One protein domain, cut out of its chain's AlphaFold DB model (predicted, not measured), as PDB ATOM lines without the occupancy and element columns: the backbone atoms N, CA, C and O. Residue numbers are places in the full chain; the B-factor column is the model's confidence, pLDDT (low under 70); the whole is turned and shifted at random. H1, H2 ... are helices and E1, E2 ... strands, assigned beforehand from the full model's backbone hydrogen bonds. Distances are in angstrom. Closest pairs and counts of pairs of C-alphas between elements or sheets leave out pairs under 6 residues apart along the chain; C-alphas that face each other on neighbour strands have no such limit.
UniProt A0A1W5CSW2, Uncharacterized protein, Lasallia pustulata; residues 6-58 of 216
ATOM      1  N   ILE A   6     183.583 268.999 232.877       75.31
ATOM      2  CA  ILE A   6     182.296 269.320 232.248       75.31
ATOM      3  C   ILE A   6     182.501 269.498 230.743       75.31
ATOM      4  O   ILE A   6     183.099 270.472 230.293       75.31
ATOM      5  N   GLY A   7     181.950 268.571 229.956       69.00
ATOM      6  CA  GLY A   7     181.721 268.758 228.525       69.00
ATOM      7  C   GLY A   7     180.319 269.318 228.302       69.00
ATOM      8  O   GLY A   7     179.343 268.666 228.667       69.00
ATOM      9  N   LYS A   8     180.215 270.526 227.737       65.38
ATOM     10  CA  LYS A   8     178.921 271.173 227.439       65.38
ATOM     11  C   LYS A   8     178.276 270.663 226.148       65.38
ATOM     12  O   LYS A   8     177.085 270.843 225.944       65.38
ATOM     13  N   THR A   9     179.068 270.064 225.265       62.69
ATOM     14  CA  THR A   9     178.644 269.672 223.919       62.69
ATOM     15  C   THR A   9     179.351 268.364 223.588       62.69
ATOM     16  O   THR A   9     180.465 268.365 223.070       62.69
ATOM     17  N   ALA A  10     178.752 267.250 224.006       67.38
ATOM     18  CA  ALA A  10     179.223 265.911 223.682       67.38
ATOM     19  C   ALA A  10     178.102 265.206 222.908       67.38
ATOM     20  O   ALA A  10     177.034 265.000 223.488       67.38
ATOM     21  N   PRO A  11     178.295 264.880 221.620       68.06
ATOM     22  CA  PRO A  11     177.307 264.110 220.876       68.06
ATOM     23  C   PRO A  11     177.159 262.735 221.536       68.06
ATOM     24  O   PRO A  11     178.154 262.061 221.811       68.06
ATOM     25  N   MET A  12     175.921 262.334 221.824       75.88
ATOM     26  CA  MET A  12     175.606 261.051 222.450       75.88
ATOM     27  C   MET A  12     174.658 260.261 221.561       75.88
ATOM     28  O   MET A  12     173.718 260.809 220.993       75.88
ATOM     29  N   LEU A  13     174.900 258.957 221.470       75.62
ATOM     30  CA  LEU A  13     173.989 258.027 220.816       75.62
ATOM     31  C   LEU A  13     172.933 257.589 221.828       75.62
ATOM     32  O   LEU A  13     173.266 256.992 222.855       75.62
ATOM     33  N   LEU A  14     171.665 257.876 221.539       75.12
ATOM     34  CA  LEU A  14     170.557 257.481 222.398       75.12
ATOM     35  C   LEU A  14     170.166 256.032 222.095       75.12
ATOM     36  O   LEU A  14     169.645 255.728 221.026       75.12
ATOM     37  N   THR A  15     170.448 255.123 223.027       76.81
ATOM     38  CA  THR A  15     170.126 253.693 222.905       76.81
ATOM     39  C   THR A  15     169.721 253.124 224.266       76.81
ATOM     40  O   THR A  15     169.969 253.741 225.306       76.81
ATOM     41  N   LYS A  16     169.089 251.944 224.294       79.12
ATOM     42  CA  LYS A  16     168.748 251.252 225.547       79.12
ATOM     43  C   LYS A  16     170.015 250.623 226.145       79.12
ATOM     44  O   LYS A  16     170.358 249.490 225.832       79.12
ATOM     45  N   LEU A  17     170.700 251.364 227.016       77.88
ATOM     46  CA  LEU A  17     172.001 251.005 227.611       77.88
ATOM     47  C   LEU A  17     171.923 250.017 228.801       77.88
ATOM     48  O   LEU A  17     172.872 249.888 229.579       77.88
ATOM     49  N   GLY A  18     170.798 249.319 228.975       81.44
ATOM     50  CA  GLY A  18     170.592 248.395 230.094       81.44
ATOM     51  C   GLY A  18     170.622 249.106 231.451       81.44
ATOM     52  O   GLY A  18     169.791 249.973 231.712       81.44
ATOM     53  N   LEU A  19     171.572 248.728 232.314       86.62
ATOM     54  CA  LEU A  19     171.733 249.270 233.675       86.62
ATOM     55  C   LEU A  19     172.533 250.584 233.729       86.62
ATOM     56  O   LEU A  19     172.632 251.206 234.787       86.62
ATOM     57  N   HIS A  20     173.127 251.010 232.615       81.00
ATOM     58  CA  HIS A  20     174.022 252.162 232.590       81.00
ATOM     59  C   HIS A  20     173.301 253.407 232.082       81.00
ATOM     60  O   HIS A  20     172.610 253.377 231.071       81.00
ATOM     61  N   ARG A  21     173.505 254.540 232.763       82.12
ATOM     62  CA  ARG A  21     172.947 255.832 232.327       82.12
ATOM     63  C   ARG A  21     173.695 256.426 231.134       82.12
ATOM     64  O   ARG A  21     173.113 257.167 230.354       82.12
ATOM     65  N   ILE A  22     174.987 256.130 231.018       85.06
ATOM     66  CA  ILE A  22     175.859 256.606 229.948       85.06
ATOM     67  C   ILE A  22     177.027 255.634 229.784       85.06
ATOM     68  O   ILE A  22     177.519 255.087 230.771       85.06
ATOM     69  N   ILE A  23     177.481 255.445 228.547       85.94
ATOM     70  CA  ILE A  23     178.718 254.726 228.236       85.94
ATOM     71  C   ILE A  23     179.652 255.695 227.518       85.94
ATOM     72  O   ILE A  23     179.283 256.296 226.509       85.94
ATOM     73  N   LEU A  24     180.866 255.842 228.042       87.19
ATOM     74  CA  LEU A  24     181.908 256.672 227.444       87.19
ATOM     75  C   LEU A  24     182.890 255.766 226.712       87.19
ATOM     76  O   LEU A  24     183.625 254.992 227.319       87.19
ATOM     77  N   GLY A  25     182.866 255.838 225.384       85.88
ATOM     78  CA  GLY A  25     183.740 255.031 224.542       85.88
ATOM     79  C   GLY A  25     185.181 255.544 224.501       85.88
ATOM     80  O   GLY A  25     185.482 256.686 224.848       85.88
ATOM     81  N   LYS A  26     186.070 254.708 223.955       83.38
ATOM     82  CA  LYS A  26     187.484 255.038 223.715       83.38
ATOM     83  C   LYS A  26     187.716 256.372 222.972       83.38
ATOM     84  O   LYS A  26     188.634 257.082 223.373       83.38
ATOM     85  N   PRO A  27     186.924 256.761 221.947       81.75
ATOM     86  CA  PRO A  27     187.098 258.061 221.293       81.75
ATOM     87  C   PRO A  27     186.962 259.241 222.261       81.75
ATOM     88  O   PRO A  27     187.799 260.137 222.252       81.75
ATOM     89  N   TRP A  28     185.960 259.190 223.142       84.62
ATOM     90  CA  TRP A  28     185.726 260.221 224.150       84.62
ATOM     91  C   TRP A  28     186.885 260.290 225.155       84.62
ATOM     92  O   TRP A  28     187.392 261.370 225.442       84.62
ATOM     93  N   LEU A  29     187.361 259.137 225.642       86.81
ATOM     94  CA  LEU A  29     188.493 259.073 226.579       86.81
ATOM     95  C   LEU A  29     189.774 259.670 225.980       86.81
ATOM     96  O   LEU A  29     190.469 260.426 226.657       86.81
ATOM     97  N   ASN A  30     190.059 259.367 224.710       84.00
ATOM     98  CA  ASN A  30     191.232 259.886 224.010       84.00
ATOM     99  C   ASN A  30     191.164 261.408 223.836       84.00
ATOM    100  O   ASN A  30     192.131 262.090 224.147       84.00
ATOM    101  N   GLN A  31     190.018 261.929 223.389       80.75
ATOM    102  CA  GLN A  31     189.805 263.360 223.143       80.75
ATOM    103  C   GLN A  31     189.923 264.211 224.416       80.75
ATOM    104  O   GLN A  31     190.302 265.380 224.370       80.75
ATOM    105  N   HIS A  32     189.589 263.628 225.566       81.88
ATOM    106  CA  HIS A  32     189.704 264.290 226.863       81.88
ATOM    107  C   HIS A  32     191.001 263.951 227.609       81.88
ATOM    108  O   HIS A  32     191.187 264.414 228.735       81.88
ATOM    109  N   GLY A  33     191.894 263.161 227.002       85.00
ATOM    110  CA  GLY A  33     193.187 262.806 227.584       85.00
ATOM    111  C   GLY A  33     193.084 262.059 228.914       85.00
ATOM    112  O   GLY A  33     193.958 262.222 229.770       85.00
ATOM    113  N   VAL A  34     192.011 261.284 229.102       88.69
ATOM    114  CA  VAL A  34     191.690 260.623 230.373       88.69
ATOM    115  C   VAL A  34     192.685 259.509 230.660       88.69
ATOM    116  O   VAL A  34     192.940 258.653 229.811       88.69
ATOM    117  N   ILE A  35     193.217 259.494 231.878       87.50
ATOM    118  CA  ILE A  35     194.065 258.411 232.372       87.50
ATOM    119  C   ILE A  35     193.228 257.547 233.313       87.50
ATOM    120  O   ILE A  35     192.701 258.037 234.311       87.50
ATOM    121  N   LEU A  36     193.113 256.265 232.967       90.06
ATOM    122  CA  LEU A  36     192.529 255.230 233.813       90.06
ATOM    123  C   LEU A  36     193.606 254.733 234.774       90.06
ATOM    124  O   LEU A  36     194.541 254.050 234.349       90.06
ATOM    125  N   ASP A  37     193.485 255.087 236.046       87.62
ATOM    126  CA  ASP A  37     194.282 254.475 237.098       87.62
ATOM    127  C   ASP A  37     193.533 253.260 237.644       87.62
ATOM    128  O   ASP A  37     192.610 253.382 238.444       87.62
ATOM    129  N   MET A  38     193.925 252.083 237.162       90.25
ATOM    130  CA  MET A  38     193.318 250.811 237.559       90.25
ATOM    131  C   MET A  38     193.718 250.380 238.974       90.25
ATOM    132  O   MET A  38     193.130 249.443 239.501       90.25
ATOM    133  N   LYS A  39     194.757 250.984 239.562       89.12
ATOM    134  CA  LYS A  39     195.231 250.615 240.898       89.12
ATOM    135  C   LYS A  39     194.391 251.289 241.976       89.12
ATOM    136  O   LYS A  39     194.052 250.650 242.966       89.12
ATOM    137  N   ASP A  40     194.065 252.558 241.752       87.38
ATOM    138  CA  ASP A  40     193.320 253.392 242.699       87.38
ATOM    139  C   ASP A  40     191.846 253.595 242.279       87.38
ATOM    140  O   ASP A  40     191.122 254.391 242.885       87.38
ATOM    141  N   ASP A  41     191.404 252.893 241.227       87.75
ATOM    142  CA  ASP A  41     190.077 253.004 240.604       87.75
ATOM    143  C   ASP A  41     189.693 254.460 240.272       87.75
ATOM    144  O   ASP A  41     188.554 254.901 240.467       87.75
ATOM    145  N   GLN A  42     190.658 255.236 239.763       84.69
ATOM    146  CA  GLN A  42     190.485 256.661 239.470       84.69
ATOM    147  C   GLN A  42     190.476 256.980 237.976       84.69
ATOM    148  O   GLN A  42     191.210 256.422 237.160       84.69
ATOM    149  N   LEU A  43     189.673 257.989 237.635       86.94
ATOM    150  CA  LEU A  43     189.717 258.679 236.350       86.94
ATOM    151  C   LEU A  43     190.410 260.024 236.544       86.94
ATOM    152  O   LEU A  43     189.851 260.934 237.165       86.94
ATOM    153  N   ASN A  44     191.604 260.149 235.976       84.12
ATOM    154  CA  ASN A  44     192.432 261.340 236.084       84.12
ATOM    155  C   ASN A  44     192.341 262.179 234.804       84.12
ATOM    156  O   ASN A  44     192.539 261.673 233.696       84.12
ATOM    157  N   PHE A  45     192.084 263.478 234.970       84.81
ATOM    158  CA  PHE A  45     192.024 264.463 233.886       84.81
ATOM    159  C   PHE A  45     193.217 265.423 233.996       84.81
ATOM    160  O   PHE A  45     193.102 266.473 234.635       84.81
ATOM    161  N   PRO A  46     194.387 265.074 233.432       79.12
ATOM    162  CA  PRO A  46     195.557 265.937 233.488       79.12
ATOM    163  C   PRO A  46     195.307 267.264 232.745       79.12
ATOM    164  O   PRO A  46     194.697 267.268 231.668       79.12
ATOM    165  N   PRO A  47     195.795 268.396 233.280       75.62
ATOM    166  CA  PRO A  47     195.627 269.692 232.638       75.62
ATOM    167  C   PRO A  47     196.288 269.699 231.252       75.62
ATOM    168  O   PRO A  47     197.362 269.132 231.057       75.62
ATOM    169  N   GLY A  48     195.632 270.337 230.280       74.25
ATOM    170  CA  GLY A  48     196.176 270.533 228.930       74.25
ATOM    171  C   GLY A  48     196.173 269.307 228.009       74.25
ATOM    172  O   GLY A  48     196.713 269.404 226.914       74.25
ATOM    173  N   ARG A  49     195.579 268.171 228.407       78.12
ATOM    174  CA  ARG A  49     195.386 267.001 227.516       78.12
ATOM    175  C   ARG A  49     193.980 266.862 226.937       78.12
ATOM    176  O   ARG A  49     193.707 265.918 226.207       78.12
ATOM    177  N   CYS A  50     193.076 267.749 227.328       79.31
ATOM    178  CA  CYS A  50     191.747 267.805 226.751       79.31
ATOM    179  C   CYS A  50     191.813 268.667 225.493       79.31
ATOM    180  O   CYS A  50     192.072 269.867 225.588       79.31
ATOM    181  N   ASP A  51     191.541 268.066 224.338       68.81
ATOM    182  CA  ASP A  51     191.588 268.747 223.039       68.81
ATOM    183  C   ASP A  51     190.358 269.657 222.816       68.81
ATOM    184  O   ASP A  51     190.246 270.370 221.819       68.81
ATOM    185  N   GLN A  52     189.407 269.655 223.758       68.62
ATOM    186  CA  GLN A  52     188.146 270.382 223.662       68.62
ATOM    187  C   GLN A  52     188.252 271.778 224.303       68.62
ATOM    188  O   GLN A  52     188.165 271.931 225.522       68.62
ATOM    189  N   LEU A  53     188.293 272.825 223.472       60.66
ATOM    190  CA  LEU A  53     188.341 274.242 223.894       60.66
ATOM    191  C   LEU A  53     187.186 274.686 224.818       60.66
ATOM    192  O   LEU A  53     187.269 275.726 225.466       60.66
ATOM    193  N   ARG A  54     186.081 273.928 224.870       62.59
ATOM    194  CA  ARG A  54     184.872 274.253 225.652       62.59
ATOM    195  C   ARG A  54     184.709 273.422 226.921       62.59
ATOM    196  O   ARG A  54     183.656 273.495 227.562       62.59
ATOM    197  N   CYS A  55     185.699 272.609 227.269       69.62
ATOM    198  CA  CYS A  55     185.662 271.863 228.511       69.62
ATOM    199  C   CYS A  55     186.070 272.747 229.683       69.62
ATOM    200  O   CYS A  55     187.060 273.471 229.631       69.62
ATOM    201  N   SER A  56     185.263 272.711 230.739       66.25
ATOM    202  CA  SER A  56     185.522 273.462 231.963       66.25
ATOM    203  C   SER A  56     185.838 272.487 233.086       66.25
ATOM    204  O   SER A  56     185.137 271.486 233.261       66.25
ATOM    205  N   PHE A  57     186.868 272.804 233.861       64.19
ATOM    206  CA  PHE A  57     187.131 272.150 235.133       64.19
ATOM    207  C   PHE A  57     186.315 272.867 236.205       64.19
ATOM    208  O   PHE A  57     186.481 274.065 236.435       64.19
ATOM    209  N   SER A  58     185.382 272.154 236.831       53.03
ATOM    210  CA  SER A  58     184.720 272.648 238.031       53.03
ATOM    211  C   SER A  58     185.635 272.395 239.225       53.03
ATOM    212  O   SER A  58     185.835 271.248 239.612       53.03
TER     213      SER A  58
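What this domain is: This is residues 6 to 58 of the 216 residues of an uncharacterized protein of Lasallia pustulata (UniProt A0A1W5CSW2). With little regular structure, this is an open loop of chain with a small two-stranded hairpin, E1 and E2, and one short helix, H1, just before it; residues 15 to 21 stick out free, and the two ends come back near each other. The printed part has 53 residues, with H1, E1 and E2 in that order, 12 residues in named elements, and the class is mixed. The antiparallel sheet has the order E1 - E2. The whole is only just loose, close to compact, with a radius of gyration of the C-alphas of 12.4 A and spans of 33 by 30 by 20 A.

Where its parts are: E1 is residues 35 to 37, 6.2 A long, and E2 residues 42 to 44, 6.1 A, ending at C-alpha 44 (192.432, 261.340, 236.084). H1, residues 26 to 31, 8.7 A, begins at C-alpha 26 (187.484, 255.038, 223.715).

How they stand to each other: E1 and E2 form a hairpin, antiparallel at 155 degrees, with N 35 and O 44 within hydrogen-bond range at 2.9 A. A tight link joins H1 to E1; H1 and E2 are apart. In H1 every O i to N i+4 pair is within hydrogen-bond range.

The domain as a whole: The C-alphas of Gly 18 and Gly 48, the two farthest apart, are 33.9 A apart. The printed part has no cut and no long link between named elements. Residues 7 to 11 and 51 to 58 have pLDDT under 70.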